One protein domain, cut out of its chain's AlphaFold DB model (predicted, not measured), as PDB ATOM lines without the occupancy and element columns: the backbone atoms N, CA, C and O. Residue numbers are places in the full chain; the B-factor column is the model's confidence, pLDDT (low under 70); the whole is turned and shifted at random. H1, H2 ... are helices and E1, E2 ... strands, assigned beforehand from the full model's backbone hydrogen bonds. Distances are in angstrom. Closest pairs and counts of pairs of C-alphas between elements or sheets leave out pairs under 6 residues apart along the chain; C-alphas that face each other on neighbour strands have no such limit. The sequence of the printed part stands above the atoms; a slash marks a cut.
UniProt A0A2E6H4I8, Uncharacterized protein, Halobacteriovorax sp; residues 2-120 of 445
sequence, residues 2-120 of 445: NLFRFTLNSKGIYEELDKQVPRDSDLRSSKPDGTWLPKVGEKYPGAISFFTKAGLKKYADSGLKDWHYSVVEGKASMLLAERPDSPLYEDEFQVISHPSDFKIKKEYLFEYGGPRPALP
ATOM      1  N   ASN A   2     -28.215  27.349  27.183       89.12
ATOM      2  CA  ASN A   2     -27.139  27.597  26.221       89.12
ATOM      3  C   ASN A   2     -26.109  28.556  26.834       89.12
ATOM      4  O   ASN A   2     -26.489  29.495  27.533       89.12
ATOM      5  N   LEU A   3     -24.833  28.306  26.559       94.88
ATOM      6  CA  LEU A   3     -23.693  29.059  27.069       94.88
ATOM      7  C   LEU A   3     -22.837  29.596  25.921       94.88
ATOM      8  O   LEU A   3     -22.759  28.960  24.870       94.88
ATOM      9  N   PHE A   4     -22.161  30.725  26.138       93.50
ATOM     10  CA  PHE A   4     -21.459  31.470  25.089       93.50
ATOM     11  C   PHE A   4     -20.003  31.742  25.459       93.50
ATOM     12  O   PHE A   4     -19.708  32.181  26.568       93.50
ATOM     13  N   ARG A   5     -19.066  31.541  24.534       92.69
ATOM     14  CA  ARG A   5     -17.653  31.877  24.763       92.69
ATOM     15  C   ARG A   5     -17.042  32.516  23.532       92.69
ATOM     16  O   ARG A   5     -17.021  31.904  22.472       92.69
ATOM     17  N   PHE A   6     -16.480  33.708  23.704       89.00
ATOM     18  CA  PHE A   6     -15.648  34.326  22.677       89.00
ATOM     19  C   PHE A   6     -14.217  33.823  22.783       89.00
ATOM     20  O   PHE A   6     -13.610  33.836  23.865       89.00
ATOM     21  N   THR A   7     -13.679  33.407  21.645       88.62
ATOM     22  CA  THR A   7     -12.278  33.047  21.508       88.62
ATOM     23  C   THR A   7     -11.581  33.956  20.507       88.62
ATOM     24  O   THR A   7     -12.215  34.519  19.615       88.62
ATOM     25  N   LEU A   8     -10.276  34.115  20.691       87.25
ATOM     26  CA  LEU A   8      -9.356  34.749  19.764       87.25
ATOM     27  C   LEU A   8      -8.134  33.838  19.643       87.25
ATOM     28  O   LEU A   8      -7.593  33.394  20.656       87.25
ATOM     29  N   ASN A   9      -7.735  33.499  18.417       86.94
ATOM     30  CA  ASN A   9      -6.651  32.553  18.133       86.94
ATOM     31  C   ASN A   9      -6.824  31.215  18.888       86.94
ATOM     32  O   ASN A   9      -5.867  30.648  19.411       86.94
ATOM     33  N   SER A  10      -8.064  30.706  18.949       85.94
ATOM     34  CA  SER A  10      -8.474  29.486  19.681       85.94
ATOM     35  C   SER A  10      -8.365  29.553  21.213       85.94
ATOM     36  O   SER A  10      -8.520  28.540  21.895       85.94
ATOM     37  N   LYS A  11      -8.111  30.734  21.785       88.00
ATOM     38  CA  LYS A  11      -7.986  30.959  23.232       88.00
ATOM     39  C   LYS A  11      -9.076  31.884  23.737       88.00
ATOM     40  O   LYS A  11      -9.646  32.646  22.972       88.00
ATOM     41  N   GLY A  12      -9.400  31.829  25.029       89.00
ATOM     42  CA  GLY A  12     -10.411  32.736  25.584       89.00
ATOM     43  C   GLY A  12      -9.998  34.196  25.410       89.00
ATOM     44  O   GLY A  12      -8.834  34.520  25.632       89.00
ATOM     45  N   ILE A  13     -10.939  35.080  25.066       87.69
ATOM     46  CA  ILE A  13     -10.621  36.482  24.744       87.69
ATOM     47  C   ILE A  13      -9.838  37.207  25.855       87.69
ATOM     48  O   ILE A  13      -8.901  37.936  25.559       87.69
ATOM     49  N   TYR A  14     -10.136  36.940  27.131       87.75
ATOM     50  CA  TYR A  14      -9.385  37.497  28.267       87.75
ATOM     51  C   TYR A  14      -7.944  36.971  28.359       87.75
ATOM     52  O   TYR A  14      -7.040  37.719  28.724       87.75
ATOM     53  N   GLU A  15      -7.720  35.694  28.034       87.44
ATOM     54  CA  GLU A  15      -6.377  35.100  28.030       87.44
ATOM     55  C   GLU A  15      -5.530  35.686  26.901       87.44
ATOM     56  O   GLU A  15      -4.323  35.862  27.046       87.44
ATOM     57  N   GLU A  16      -6.144  35.951  25.754       88.50
ATOM     58  CA  GLU A  16      -5.445  36.523  24.611       88.50
ATOM     59  C   GLU A  16      -5.188  38.025  24.794       88.50
ATOM     60  O   GLU A  16      -4.082  38.494  24.526       88.50
ATOM     61  N   LEU A  17      -6.145  38.746  25.382       88.69
ATOM     62  CA  LEU A  17      -5.984  40.139  25.792       88.69
ATOM     63  C   LEU A  17      -4.780  40.331  26.719       88.69
ATOM     64  O   LEU A  17      -3.980  41.230  26.494       88.69
ATOM     65  N   ASP A  18      -4.639  39.515  27.769       87.81
ATOM     66  CA  ASP A  18      -3.526  39.654  28.717       87.81
ATOM     67  C   ASP A  18      -2.151  39.398  28.051       87.81
ATOM     68  O   ASP A  18      -1.145  39.888  28.565       87.81
ATOM     69  N   LYS A  19      -2.096  38.701  26.901       88.25
ATOM     70  CA  LYS A  19      -0.865  38.539  26.102       88.25
ATOM     71  C   LYS A  19      -0.581  39.726  25.188       88.25
ATOM     72  O   LYS A  19       0.560  40.171  25.130       88.25
ATOM     73  N   GLN A  20      -1.588  40.195  24.449       90.38
ATOM     74  CA  GLN A  20      -1.415  41.267  23.461       90.38
ATOM     75  C   GLN A  20      -1.341  42.652  24.120       90.38
ATOM     76  O   GLN A  20      -0.627  43.532  23.648       90.38
ATOM     77  N   VAL A  21      -2.040  42.834  25.243       90.06
ATOM     78  CA  VAL A  21      -2.157  44.105  25.961       90.06
ATOM     79  C   VAL A  21      -1.857  43.870  27.444       90.06
ATOM     80  O   VAL A  21      -2.784  43.630  28.223       90.06
ATOM     81  N   PRO A  22      -0.585  43.927  27.877       90.38
ATOM     82  CA  PRO A  22      -0.193  43.747  29.277       90.38
ATOM     83  C   PRO A  22      -0.939  44.675  30.251       90.38
ATOM     84  O   PRO A  22      -1.493  45.704  29.861       90.38
ATOM     85  N   ARG A  23      -0.996  44.303  31.538       87.56
ATOM     86  CA  ARG A  23      -1.820  45.001  32.552       87.56
ATOM     87  C   ARG A  23      -1.415  46.456  32.805       87.56
ATOM     88  O   ARG A  23      -2.258  47.228  33.245       87.56
ATOM     89  N   ASP A  24      -0.166  46.796  32.535       89.62
ATOM     90  CA  ASP A  24       0.451  48.118  32.647       89.62
ATOM     91  C   ASP A  24       0.401  48.930  31.341       89.62
ATOM     92  O   ASP A  24       0.889  50.053  31.303       89.62
ATOM     93  N   SER A  25      -0.197  48.391  30.273       90.75
ATOM     94  CA  SER A  25      -0.340  49.096  28.999       90.75
ATOM     95  C   SER A  25      -1.290  50.293  29.101       90.75
ATOM     96  O   SER A  25      -2.421  50.158  29.578       90.75
ATOM     97  N   ASP A  26      -0.891  51.428  28.519       89.81
ATOM     98  CA  ASP A  26      -1.724  52.635  28.397       89.81
ATOM     99  C   ASP A  26      -3.045  52.385  27.651       89.81
ATOM    100  O   ASP A  26      -4.036  53.075  27.894       89.81
ATOM    101  N   LEU A  27      -3.113  51.350  26.802       85.75
ATOM    102  CA  LEU A  27      -4.341  50.933  26.110       85.75
ATOM    103  C   LEU A  27      -5.451  50.478  27.076       85.75
ATOM    104  O   LEU A  27      -6.621  50.419  26.700       85.75
ATOM    105  N   ARG A  28      -5.106  50.165  28.332       88.75
ATOM    106  CA  ARG A  28      -6.068  49.814  29.387       88.75
ATOM    107  C   ARG A  28      -6.650  51.024  30.114       88.75
ATOM    108  O   ARG A  28      -7.569  50.835  30.904       88.75
ATOM    109  N   SER A  29      -6.178  52.241  29.841       86.12
ATOM    110  CA  SER A  29      -6.707  53.473  30.451       86.12
ATOM    111  C   SER A  29      -8.175  53.743  30.096       86.12
ATOM    112  O   SER A  29      -8.913  54.281  30.916       86.12
ATOM    113  N   SER A  30      -8.613  53.320  28.908       84.81
ATOM    114  CA  SER A  30      -9.995  53.428  28.425       84.81
ATOM    115  C   SER A  30     -10.832  52.170  28.678       84.81
ATOM    116  O   SER A  30     -11.951  52.071  28.174       84.81
ATOM    117  N   LYS A  31     -10.301  51.191  29.426       89.44
ATOM    118  CA  LYS A  31     -10.989  49.925  29.681       89.44
ATOM    119  C   LYS A  31     -12.273  50.170  30.491       89.44
ATOM    120  O   LYS A  31     -12.177  50.681  31.608       89.44
ATOM    121  N   PRO A  32     -13.446  49.739  29.996       88.50
ATOM    122  CA  PRO A  32     -14.687  49.821  30.757       88.50
ATOM    123  C   PRO A  32     -14.658  48.989  32.042       88.50
ATOM    124  O   PRO A  32     -13.877  48.037  32.173       88.50
ATOM    125  N   ASP A  33     -15.546  49.313  32.984       86.81
ATOM    126  CA  ASP A  33     -15.671  48.542  34.218       86.81
ATOM    127  C   ASP A  33     -16.035  47.076  33.924       86.81
ATOM    128  O   ASP A  33     -16.970  46.752  33.189       86.81
ATOM    129  N   GLY A  34     -15.255  46.181  34.522       87.69
ATOM    130  CA  GLY A  34     -15.426  44.736  34.445       87.69
ATOM    131  C   GLY A  34     -15.514  44.061  35.799       87.69
ATOM    132  O   GLY A  34     -15.385  42.841  35.867       87.69
ATOM    133  N   THR A  35     -15.673  44.831  36.877       90.38
ATOM    134  CA  THR A  35     -15.760  44.295  38.242       90.38
ATOM    135  C   THR A  35     -17.028  43.477  38.478       90.38
ATOM    136  O   THR A  35     -17.041  42.634  39.373       90.38
ATOM    137  N   TRP A  36     -18.042  43.651  37.626       91.94
ATOM    138  CA  TRP A  36     -19.274  42.865  37.626       91.94
ATOM    139  C   TRP A  36     -19.056  41.369  37.351       91.94
ATOM    140  O   TRP A  36     -19.906  40.578  37.743       91.94
ATOM    141  N   LEU A  37     -17.949  40.962  36.707       93.25
ATOM    142  CA  LEU A  37     -17.629  39.552  36.464       93.25
ATOM    143  C   LEU A  37     -16.655  39.029  37.538       93.25
ATOM    144  O   LEU A  37     -15.471  39.391  37.523       93.25
ATOM    145  N   PRO A  38     -17.088  38.136  38.447       90.69
ATOM    146  CA  PRO A  38     -16.220  37.602  39.490       90.69
ATOM    147  C   PRO A  38     -15.026  36.814  38.923       90.69
ATOM    148  O   PRO A  38     -15.181  35.915  38.094       90.69
ATOM    149  N   LYS A  39     -13.809  37.079  39.418       89.50
ATOM    150  CA  LYS A  39     -12.569  36.388  38.995       89.50
ATOM    151  C   LYS A  39     -12.384  35.029  39.681       89.50
ATOM    152  O   LYS A  39     -11.397  34.789  40.370       89.50
ATOM    153  N   VAL A  40     -13.353  34.133  39.530       91.50
ATOM    154  CA  VAL A  40     -13.370  32.848  40.255       91.50
ATOM    155  C   VAL A  40     -12.543  31.763  39.554       91.50
ATOM    156  O   VAL A  40     -12.061  30.841  40.210       91.50
ATOM    157  N   GLY A  41     -12.287  31.906  38.248       86.75
ATOM    158  CA  GLY A  41     -11.531  30.930  37.451       86.75
ATOM    159  C   GLY A  41     -10.121  30.624  37.973       86.75
ATOM    160  O   GLY A  41      -9.642  29.510  37.798       86.75
ATOM    161  N   GLU A  42      -9.486  31.555  38.693       88.12
ATOM    162  CA  GLU A  42      -8.162  31.353  39.309       88.12
ATOM    163  C   GLU A  42      -8.149  30.210  40.345       88.12
ATOM    164  O   GLU A  42      -7.097  29.634  40.617       88.12
ATOM    165  N   LYS A  43      -9.316  29.836  40.892       94.38
ATOM    166  CA  LYS A  43      -9.466  28.715  41.833       94.38
ATOM    167  C   LYS A  43      -9.473  27.339  41.157       94.38
ATOM    168  O   LYS A  43      -9.339  26.336  41.854       94.38
ATOM    169  N   TYR A  44      -9.627  27.280  39.832       95.06
ATOM    170  CA  TYR A  44      -9.807  26.039  39.075       95.06
ATOM    171  C   TYR A  44      -8.804  25.950  37.908       95.06
ATOM    172  O   TYR A  44      -9.154  26.236  36.759       95.06
ATOM    173  N   PRO A  45      -7.538  25.565  38.165       93.62
ATOM    174  CA  PRO A  45      -6.521  25.457  37.122       93.62
ATOM    175  C   PRO A  45      -6.954  24.546  35.965       93.62
ATOM    176  O   PRO A  45      -7.410  23.423  36.176       93.62
ATOM    177  N   GLY A  46      -6.802  25.031  34.730       92.38
ATOM    178  CA  GLY A  46      -7.181  24.297  33.517       92.38
ATOM    179  C   GLY A  46      -8.681  24.305  33.191       92.38
ATOM    180  O   GLY A  46      -9.067  23.735  32.172       92.38
ATOM    181  N   ALA A  47      -9.523  24.940  34.010       95.38
ATOM    182  CA  ALA A  47     -10.927  25.167  33.687       95.38
ATOM    183  C   ALA A  47     -11.105  26.350  32.718       95.38
ATOM    184  O   ALA A  47     -10.255  27.239  32.618       95.38
ATOM    185  N   ILE A  48     -12.237  26.377  32.015       95.06
ATOM    186  CA  ILE A  48     -12.647  27.478  31.140       95.06
ATOM    187  C   ILE A  48     -14.028  27.994  31.539       95.06
ATOM    188  O   ILE A  48     -14.848  27.257  32.080       95.06
ATOM    189  N   SER A  49     -14.267  29.275  31.258       94.94
ATOM    190  CA  SER A  49     -15.526  29.965  31.543       94.94
ATOM    191  C   SER A  49     -16.334  30.187  30.264       94.94
ATOM    192  O   SER A  49     -15.770  30.553  29.224       94.94
ATOM    193  N   PHE A  50     -17.642  29.984  30.339       96.00
ATOM    194  CA  PHE A  50     -18.607  30.448  29.352       96.00
ATOM    195  C   PHE A  50     -19.566  31.434  30.016       96.00
ATOM    196  O   PHE A  50     -19.967  31.240  31.160       96.00
ATOM    197  N   PHE A  51     -19.981  32.453  29.275       95.75
ATOM    198  CA  PHE A  51     -21.056  33.344  29.672       95.75
ATOM    199  C   PHE A  51     -22.404  32.622  29.648       95.75
ATOM    200  O   PHE A  51     -22.715  31.874  28.713       95.75
ATOM    201  N   THR A  52     -23.234  32.897  30.647       95.12
ATOM    202  CA  THR A  52     -24.685  32.689  30.548       95.12
ATOM    203  C   THR A  52     -25.284  33.706  29.562       95.12
ATOM    204  O   THR A  52     -24.588  34.598  29.068       95.12
ATOM    205  N   LYS A  53     -26.594  33.632  29.287       87.88
ATOM    206  CA  LYS A  53     -27.280  34.678  28.502       87.88
ATOM    207  C   LYS A  53     -27.157  36.057  29.172       87.88
ATOM    208  O   LYS A  53     -26.840  37.030  28.493       87.88
ATOM    209  N   ALA A  54     -27.342  36.127  30.494       88.69
ATOM    210  CA  ALA A  54     -27.216  37.368  31.259       88.69
ATOM    211  C   ALA A  54     -25.775  37.902  31.249       88.69
ATOM    212  O   ALA A  54     -25.557  39.088  31.019       88.69
ATOM    213  N   GLY A  55     -24.777  37.025  31.403       92.50
ATOM    214  CA  GLY A  55     -23.369  37.416  31.324       92.50
ATOM    215  C   GLY A  55     -22.950  37.901  29.941       92.50
ATOM    216  O   GLY A  55     -22.196  38.864  29.841       92.50
ATOM    217  N   LEU A  56     -23.467  37.281  28.873       88.94
ATOM    218  CA  LEU A  56     -23.219  37.724  27.502       88.94
ATOM    219  C   LEU A  56     -23.802  39.122  27.269       88.94
ATOM    220  O   LEU A  56     -23.104  39.984  26.734       88.94
ATOM    221  N   LYS A  57     -25.045  39.351  27.714       83.12
ATOM    222  CA  LYS A  57     -25.689  40.666  27.640       83.12
ATOM    223  C   LYS A  57     -24.874  41.701  28.414       83.12
ATOM    224  O   LYS A  57     -24.461  42.703  27.846       83.12
ATOM    225  N   LYS A  58     -24.512  41.407  29.669       87.06
ATOM    226  CA  LYS A  58     -23.710  42.313  30.503       87.06
ATOM    227  C   LYS A  58     -22.336  42.613  29.897       87.06
ATOM    228  O   LYS A  58     -21.876  43.747  29.975       87.06
ATOM    229  N   TYR A  59     -21.701  41.628  29.265       88.44
ATOM    230  CA  TYR A  59     -20.426  41.786  28.564       88.44
ATOM    231  C   TYR A  59     -20.510  42.718  27.347       88.44
ATOM    232  O   TYR A  59     -19.577  43.492  27.101       88.44
ATOM    233  N   ALA A  60     -21.614  42.653  26.598       83.00
ATOM    234  CA  ALA A  60     -21.896  43.587  25.517       83.00
ATOM    235  C   ALA A  60     -22.223  44.982  26.075       83.00
ATOM    236  O   ALA A  60     -21.544  45.945  25.727       83.00
ATOM    237  N   ASP A  61     -23.178  45.077  27.002       79.00
ATOM    238  CA  ASP A  61     -23.682  46.333  27.574       79.00
ATOM    239  C   ASP A  61     -22.608  47.133  28.309       79.00
ATOM    240  O   ASP A  61     -22.585  48.361  28.236       79.00
ATOM    241  N   SER A  62     -21.672  46.457  28.983       85.00
ATOM    242  CA  SER A  62     -20.580  47.132  29.686       85.00
ATOM    243  C   SER A  62     -19.540  47.741  28.741       85.00
ATOM    244  O   SER A  62     -18.569  48.324  29.216       85.00
ATOM    245  N   GLY A  63     -19.653  47.534  27.424       83.06
ATOM    246  CA  GLY A  63     -18.670  47.966  26.428       83.06
ATOM    247  C   GLY A  63     -17.355  47.179  26.460       83.06
ATOM    248  O   GLY A  63     -16.456  47.456  25.665       83.06
ATOM    249  N   LEU A  64     -17.214  46.180  27.342       88.62
ATOM    250  CA  LEU A  64     -15.989  45.379  27.441       88.62
ATOM    251  C   LEU A  64     -15.731  44.589  26.165       88.62
ATOM    252  O   LEU A  64     -14.578  44.468  25.759       88.62
ATOM    253  N   LYS A  65     -16.790  44.067  25.535       86.88
ATOM    254  CA  LYS A  65     -16.688  43.384  24.245       86.88
ATOM    255  C   LYS A  65     -16.036  44.275  23.194       86.88
ATOM    256  O   LYS A  65     -15.052  43.874  22.576       86.88
ATOM    257  N   ASP A  66     -16.555  45.486  23.031       82.38
ATOM    258  CA  ASP A  66     -16.081  46.427  22.018       82.38
ATOM    259  C   ASP A  66     -14.671  46.926  22.349       82.38
ATOM    260  O   ASP A  66     -13.828  47.019  21.458       82.38
ATOM    261  N   TRP A  67     -14.379  47.159  23.634       87.50
ATOM    262  CA  TRP A  67     -13.031  47.504  24.074       87.50
ATOM    263  C   TRP A  67     -12.029  46.378  23.801       87.50
ATOM    264  O   TRP A  67     -10.969  46.663  23.250       87.50
ATOM    265  N   HIS A  68     -12.348  45.112  24.114       89.00
ATOM    266  CA  HIS A  68     -11.462  43.984  23.807       89.00
ATOM    267  C   HIS A  68     -11.127  43.951  22.325       89.00
ATOM    268  O   HIS A  68      -9.954  43.958  21.976       89.00
ATOM    269  N   TYR A  69     -12.145  43.994  21.467       83.69
ATOM    270  CA  TYR A  69     -11.950  44.047  20.024       83.69
ATOM    271  C   TYR A  69     -11.119  45.274  19.602       83.69
ATOM    272  O   TYR A  69     -10.251  45.165  18.744       83.69
ATOM    273  N   SER A  70     -11.256  46.415  20.277       86.25
ATOM    274  CA  SER A  70     -10.476  47.614  19.949       86.25
ATOM    275  C   SER A  70      -8.982  47.572  20.234       86.25
ATOM    276  O   SER A  70      -8.263  48.458  19.779       86.25
ATOM    277  N   VAL A  71      -8.501  46.568  20.966       87.44
ATOM    278  CA  VAL A  71      -7.092  46.486  21.374       87.44
ATOM    279  C   VAL A  71      -6.432  45.150  21.030       87.44
ATOM    280  O   VAL A  71      -5.254  44.972  21.325       87.44
ATOM    281  N   VAL A  72      -7.168  44.216  20.420       86.50
ATOM    282  CA  VAL A  72      -6.663  42.888  20.034       86.50
ATOM    283  C   VAL A  72      -6.818  42.635  18.535       86.50
ATOM    284  O   VAL A  72      -7.682  43.213  17.880       86.50
ATOM    285  N   GLU A  73      -6.020  41.718  18.001       84.94
ATOM    286  CA  GLU A  73      -6.091  41.244  16.616       84.94
ATOM    287  C   GLU A  73      -6.023  39.707  16.550       84.94
ATOM    288  O   GLU A  73      -5.420  39.054  17.412       84.94
ATOM    289  N   GLY A  74      -6.660  39.102  15.541       81.50
ATOM    290  CA  GLY A  74      -6.570  37.657  15.303       81.50
ATOM    291  C   GLY A  74      -7.854  37.005  14.793       81.50
ATOM    292  O   GLY A  74      -8.829  37.656  14.433       81.50
ATOM    293  N   LYS A  75      -7.875  35.671  14.767       80.81
ATOM    294  CA  LYS A  75      -9.061  34.911  14.339       80.81
ATOM    295  C   LYS A  75     -10.023  34.753  15.503       80.81
ATOM    296  O   LYS A  75      -9.670  34.092  16.479       80.81
ATOM    297  N   ALA A  76     -11.202  35.356  15.414       81.12
ATOM    298  CA  ALA A  76     -12.188  35.303  16.478       81.12
ATOM    299  C   ALA A  76     -13.241  34.220  16.208       81.12
ATOM    300  O   ALA A  76     -13.565  33.897  15.065       81.12
ATOM    301  N   SER A  77     -13.782  33.641  17.274       83.06
ATOM    302  CA  SER A  77     -14.965  32.791  17.169       83.06
ATOM    303  C   SER A  77     -15.887  32.968  18.363       83.06
ATOM    304  O   SER A  77     -15.459  33.370  19.448       83.06
ATOM    305  N   MET A  78     -17.169  32.672  18.162       86.94
ATOM    306  CA  MET A  78     -18.126  32.497  19.247       86.94
ATOM    307  C   MET A  78     -18.524  31.025  19.323       86.94
ATOM    308  O   MET A  78     -19.038  30.457  18.361       86.94
ATOM    309  N   LEU A  79     -18.308  30.411  20.480       89.44
ATOM    310  CA  LEU A  79     -18.731  29.049  20.777       89.44
ATOM    311  C   LEU A  79     -20.077  29.073  21.495       89.44
ATOM    312  O   LEU A  79     -20.236  29.784  22.489       89.44
ATOM    313  N   LEU A  80     -21.007  28.252  21.020       89.25
ATOM    314  CA  LEU A  80     -22.263  27.929  21.683       89.25
ATOM    315  C   LEU A  80     -22.151  26.529  22.288       89.25
ATOM    316  O   LEU A  80     -21.900  25.566  21.563       89.25
ATOM    317  N   ALA A  81     -22.374  26.397  23.593       93.88
ATOM    318  CA  ALA A  81     -22.266  25.125  24.306       93.88
ATOM    319  C   ALA A  81     -23.500  24.815  25.160       93.88
ATOM    320  O   ALA A  81     -24.276  25.700  25.527       93.88
ATOM    321  N   GLU A  82     -23.675  23.537  25.487       93.94
ATOM    322  CA  GLU A  82     -24.587  23.096  26.543       93.94
ATOM    323  C   GLU A  82     -23.964  23.339  27.918       93.94
ATOM    324  O   GLU A  82     -22.755  23.186  28.104       93.94
ATOM    325  N   ARG A  83     -24.805  23.699  28.893       95.25
ATOM    326  CA  ARG A  83     -24.406  23.709  30.302       95.25
ATOM    327  C   ARG A  83     -23.967  22.295  30.727       95.25
ATOM    328  O   ARG A  83     -24.762  21.378  30.535       95.25
ATOM    329  N   PRO A  84     -22.778  22.127  31.337       96.12
ATOM    330  CA  PRO A  84     -22.353  20.860  31.927       96.12
ATOM    331  C   PRO A  84     -23.302  20.377  33.029       96.12
ATOM    332  O   PRO A  84     -23.953  21.189  33.692       96.12
ATOM    333  N   ASP A  85     -23.335  19.068  33.280       95.50
ATOM    334  CA  ASP A  85     -24.164  18.488  34.346       95.50
ATOM    335  C   ASP A  85     -23.701  18.946  35.737       95.50
ATOM    336  O   ASP A  85     -24.514  19.302  36.590       95.50
ATOM    337  N   SER A  86     -22.383  18.972  35.958       95.56
ATOM    338  CA  SER A  86     -21.747  19.325  37.232       95.56
ATOM    339  C   SER A  86     -20.635  20.357  37.017       95.56
ATOM    340  O   SER A  86     -19.464  19.981  36.967       95.56
ATOM    341  N   PRO A  87     -20.976  21.650  36.851       96.94
ATOM    342  CA  PRO A  87     -19.969  22.692  36.705       96.94
ATOM    343  C   PRO A  87     -19.157  22.854  37.995       96.94
ATOM    344  O   PRO A  87     -19.665  22.664  39.100       96.94
ATOM    345  N   LEU A  88     -17.897  23.263  37.856       97.69
ATOM    346  CA  LEU A  88     -17.030  23.591  38.994       97.69
ATOM    347  C   LEU A  88     -17.501  24.853  39.727       97.69
ATOM    348  O   LEU A  88     -17.286  24.986  40.934       97.69
ATOM    349  N   TYR A  89     -18.116  25.781  38.991       97.75
ATOM    350  CA  TYR A  89     -18.710  27.009  39.508       97.75
ATOM    351  C   TYR A  89     -19.764  27.556  38.535       97.75
ATOM    352  O   TYR A  89     -19.604  27.455  37.318       97.75
ATOM    353  N   GLU A  90     -20.817  28.166  39.070       96.88
ATOM    354  CA  GLU A  90     -21.863  28.845  38.305       96.88
ATOM    355  C   GLU A  90     -22.414  30.023  39.113       96.88
ATOM    356  O   GLU A  90     -22.688  29.891  40.307       96.88
ATOM    357  N   ASP A  91     -22.567  31.166  38.451       96.00
ATOM    358  CA  ASP A  91     -23.312  32.323  38.940       96.00
ATOM    359  C   ASP A  91     -24.237  32.860  37.837       96.00
ATOM    360  O   ASP A  91     -24.424  32.227  36.794       96.00
ATOM    361  N   GLU A  92     -24.842  34.026  38.066       95.50
ATOM    362  CA  GLU A  92     -25.722  34.673  37.094       95.50
ATOM    363  C   GLU A  92     -25.043  34.910  35.736       95.50
ATOM    364  O   GLU A  92     -25.707  34.830  34.704       95.50
ATOM    365  N   PHE A  93     -23.734  35.172  35.704       96.06
ATOM    366  CA  PHE A  93     -23.012  35.641  34.522       96.06
ATOM    367  C   PHE A  93     -22.157  34.570  33.851       96.06
ATOM    368  O   PHE A  93     -21.913  34.659  32.645       96.06
ATOM    369  N   GLN A  94     -21.683  33.562  34.580       96.44
ATOM    370  CA  GLN A  94     -20.763  32.577  34.022       96.44
ATOM    371  C   GLN A  94     -20.932  31.167  34.578       96.44
ATOM    372  O   GLN A  94     -21.326  30.952  35.720       96.44
ATOM    373  N   VAL A  95     -20.517  30.204  33.758       97.56
ATOM    374  CA  VAL A  95     -20.348  28.796  34.115       97.56
ATOM    375  C   VAL A  95     -18.899  28.403  33.855       97.56
ATOM    376  O   VAL A  95     -18.384  28.607  32.755       97.56
ATOM    377  N   ILE A  96     -18.241  27.822  34.856       97.12
ATOM    378  CA  ILE A  96     -16.844  27.384  34.799       97.12
ATOM    379  C   ILE A  96     -16.788  25.867  34.972       97.12
ATOM    380  O   ILE A  96     -17.336  25.326  35.932       97.12
ATOM    381  N   SER A  97     -16.103  25.182  34.059       97.62
ATOM    382  CA  SER A  97     -15.858  23.734  34.128       97.62
ATOM    383  C   SER A  97     -14.592  23.356  33.364       97.62
ATOM    384  O   SER A  97     -13.964  24.213  32.731       97.62
ATOM    385  N   HIS A  98     -14.193  22.084  33.396       96.69
ATOM    386  CA  HIS A  98     -13.125  21.618  32.521       96.69
ATOM    387  C   HIS A  98     -13.580  21.653  31.052       96.69
ATOM    388  O   HIS A  98     -14.757  21.432  30.765       96.69
ATOM    389  N   PRO A  99     -12.670  21.910  30.091       95.19
ATOM    390  CA  PRO A  99     -13.014  21.960  28.671       95.19
ATOM    391  C   PRO A  99     -13.757  20.721  28.158       95.19
ATOM    392  O   PRO A  99     -14.643  20.852  27.321       95.19
ATOM    393  N   SER A 100     -13.421  19.538  28.682       95.62
ATOM    394  CA  SER A 100     -14.057  18.259  28.341       95.62
ATOM    395  C   SER A 100     -15.529  18.164  28.734       95.62
ATOM    396  O   SER A 100     -16.239  17.331  28.181       95.62
ATOM    397  N   ASP A 101     -15.981  18.989  29.678       96.38
ATOM    398  CA  ASP A 101     -17.340  18.917  30.215       96.38
ATOM    399  C   ASP A 101     -18.337  19.695  29.341       96.38
ATOM    400  O   ASP A 101     -19.549  19.512  29.456       96.38
ATOM    401  N   PHE A 102     -17.842  20.577  28.465       95.31
ATOM    402  CA  PHE A 102     -18.676  21.369  27.570       95.31
ATOM    403  C   PHE A 102     -18.925  20.631  26.259       95.31
ATOM    404  O   PHE A 102     -18.013  20.375  25.471       95.31
ATOM    405  N   LYS A 103     -20.199  20.389  25.957       93.88
ATOM    406  CA  LYS A 103     -20.628  19.934  24.637       93.88
ATOM    407  C   LYS A 103     -20.879  21.138  23.733       93.88
ATOM    408  O   LYS A 103     -21.887  21.833  23.880       93.88
ATOM    409  N   ILE A 104     -19.955  21.391  22.806       92.75
ATOM    410  CA  ILE A 104     -20.086  22.465  21.813       92.75
ATOM    411  C   ILE A 104     -21.183  22.092  20.814       92.75
ATOM    412  O   ILE A 104     -21.102  21.070  20.137       92.75
ATOM    413  N   LYS A 105     -22.212  22.934  20.734       87.00
ATOM    414  CA  LYS A 105     -23.310  22.819  19.769       87.00
ATOM    415  C   LYS A 105     -22.945  23.431  18.427       87.00
ATOM    416  O   LYS A 105     -23.297  22.881  17.391       87.00
ATOM    417  N   LYS A 106     -22.308  24.603  18.457       82.00
ATOM    418  CA  LYS A 106     -21.980  25.374  17.257       82.00
ATOM    419  C   LYS A 106     -20.779  26.272  17.509       82.00
ATOM    420  O   LYS A 106     -20.627  26.817  18.600       82.00
ATOM    421  N   GLU A 107     -19.956  26.434  16.486       84.62
ATOM    422  CA  GLU A 107     -18.898  27.434  16.437       84.62
ATOM    423  C   GLU A 107     -19.193  28.395  15.287       84.62
ATOM    424  O   GLU A 107     -19.456  27.975  14.162       84.62
ATOM    425  N   TYR A 108     -19.161  29.688  15.592       76.56
ATOM    426  CA  TYR A 108     -19.305  30.761  14.622       76.56
ATOM    427  C   TYR A 108     -17.932  31.393  14.408       76.56
ATOM    428  O   TYR A 108     -17.459  32.151  15.257       76.56
ATOM    429  N   LEU A 109     -17.275  31.027  13.308       72.94
ATOM    430  CA  LEU A 109     -15.968  31.556  12.915       72.94
ATOM    431  C   LEU A 109     -16.136  32.898  12.203       72.94
ATOM    432  O   LEU A 109     -16.944  32.998  11.283       72.94
ATOM    433  N   PHE A 110     -15.342  33.897  12.587       67.81
ATOM    434  CA  PHE A 110     -15.256  35.162  11.861       67.81
ATOM    435  C   PHE A 110     -13.826  35.712  11.880       67.81
ATOM    436  O   PHE A 110     -13.127  35.687  12.898       67.81
ATOM    437  N   GLU A 111     -13.354  36.210  10.736       63.28
ATOM    438  CA  GLU A 111     -12.055  36.874  10.685       63.28
ATOM    439  C   GLU A 111     -12.158  38.254  11.339       63.28
ATOM    440  O   GLU A 111     -12.877  39.143  10.881       63.28
ATOM    441  N   TYR A 112     -11.430  38.437  12.442       68.19
ATOM    442  CA  TYR A 112     -11.363  39.710  13.140       68.19
ATOM    443  C   TYR A 112     -10.039  40.411  12.831       68.19
ATOM    444  O   TYR A 112      -9.058  40.319  13.567       68.19
ATOM    445  N   GLY A 113     -10.013  41.149  11.723       60.19
ATOM    446  CA  GLY A 113      -8.866  41.970  11.318       60.19
ATOM    447  C   GLY A 113      -8.671  43.234  12.164       60.19
ATOM    448  O   GLY A 113      -8.435  44.292  11.591       60.19
ATOM    449  N   GLY A 114      -8.885  43.162  13.485       65.94
ATOM    450  CA  GLY A 114      -8.712  44.286  14.407       65.94
ATOM    451  C   GLY A 114      -7.286  44.851  14.442       65.94
ATOM    452  O   GLY A 114      -6.414  44.343  13.739       65.94
ATOM    453  N   PRO A 115      -7.037  45.886  15.267       78.75
ATOM    454  CA  PRO A 115      -7.997  46.561  16.149       78.75
ATOM    455  C   PRO A 115      -8.977  47.484  15.398       78.75
ATOM    456  O   PRO A 115      -8.628  48.107  14.396       78.75
ATOM    457  N   ARG A 116     -10.214  47.621  15.899       75.81
ATOM    458  CA  ARG A 116     -11.195  48.626  15.424       75.81
ATOM    459  C   ARG A 116     -11.555  49.596  16.548       75.81
ATOM    460  O   ARG A 116     -11.717  49.128  17.666       75.81
ATOM    461  N   PRO A 117     -11.763  50.902  16.302       74.00
ATOM    462  CA  PRO A 117     -12.154  51.829  17.363       74.00
ATOM    463  C   PRO A 117     -13.366  51.314  18.155       74.00
ATOM    464  O   PRO A 117     -14.361  50.892  17.553       74.00
ATOM    465  N   ALA A 118     -13.271  51.339  19.489       73.62
ATOM    466  CA  ALA A 118     -14.400  51.025  20.357       73.62
ATOM    467  C   ALA A 118     -15.564  51.971  20.037       73.62
ATOM    468  O   ALA A 118     -15.350  53.150  19.733       73.62
ATOM    469  N   LEU A 119     -16.792  51.458  20.090       72.94
ATOM    470  CA  LEU A 119     -17.960  52.302  19.880       72.94
ATOM    471  C   LEU A 119     -18.073  53.299  21.044       72.94
ATOM    472  O   LEU A 119     -18.009  52.879  22.203       72.94
ATOM    473  N   PRO A 120     -18.221  54.606  20.770       68.38
ATOM    474  CA  PRO A 120     -18.462  55.576  21.824       68.38
ATOM    475  C   PRO A 120     -19.849  55.311  22.414       68.38
ATOM    476  O   PRO A 120     -20.853  55.473  21.726       68.38
TER     477      PRO A 120
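This is residues 2 to 120 of the 445 residues of an uncharacterized protein of Halobacteriovorax sp (UniProt A0A2E6H4I8). The strands stand in a ladder, with the twisted antiparallel sheet E1-E3-E5 on one part of it and the small antiparallel pair E2-E4 beyond the E1 edge, where E2 crosses close to E1. Three short helices lie round these strands: H1 beside the larger sheet at its level, by the end of E1, H3 next to H1, and H2 near the start of E1 and near E4, while the long loop of residues 21 to 47 sweeps from H1 round to E2. The 119 printed residues run E1 H1 E2 H2 H3 E3 E4 E5, mixed in class, with under half of them in named elements. The whole is compact, with a radius of gyration of the C-alphas of 14.0 A and spans of 40 by 28 by 25 A.

Start at E3, residues 74 to 82, the inner strand of the larger sheet. Its neighbour is the edge strand E1, residues 2 to 8, antiparallel to E3 at 163 degrees, with N 5 and O 79 within hydrogen-bond range at 2.9 A. The other edge strand is E5, residues 104 to 112, antiparallel to E3 at 163 degrees, with N 80 and O 106 at 2.8 A. The sheet is twisted, its C-alphas up to 4.4 A off the best plane. Look next at E2, residues 48 to 51: its closest C-alpha to E1 is Phe 50, 4.9 A from that of Arg 5. E2 pairs antiparallel with E4, residues 94 to 97, at 154 degrees, with N 50 and O 95 at 2.9 A. H1, residues 13 to 20, is on the larger sheet at the sheet's level, its height 1.7 A. H1 and H3, residues 64 to 71, touch at a shallow tilt of 26 degrees, the same way, closest at the C-alphas of Leu 17 and His 68, 7.0 A apart. H2, residues 53 to 61, only grazes the larger sheet with residues 53 to 56. H2 and H3 are close but not clearly touching, the C-alphas of Tyr 59 and Lys 65 being closest at 5.9 A. H1 and H2 are apart. Every O i to N i+4 pair is within hydrogen-bond range in H2 and H3, and 3 of 4 in H1.

Find C-alpha 2 at (-27.139, 27.597, 26.221); from there E1 runs 20.2 A to C-alpha 8. E3 starts at C-alpha 74, (-6.570, 37.657, 15.303), and is 25.7 A long. H2 measures 12.2 A. E5 runs 21.2 A to C-alpha 112 at (-11.363, 39.710, 13.140).

The two C-alphas farthest apart are those of Asp 26 and Asp 85, 41.3 A. The printed part has no cut. The links H1 to E2, 27 residues, and E3 to E4, 11 residues, are long. In this model the mean pLDDT of the printed part is 88.0, with residues 110 to 114 and 120 under 70.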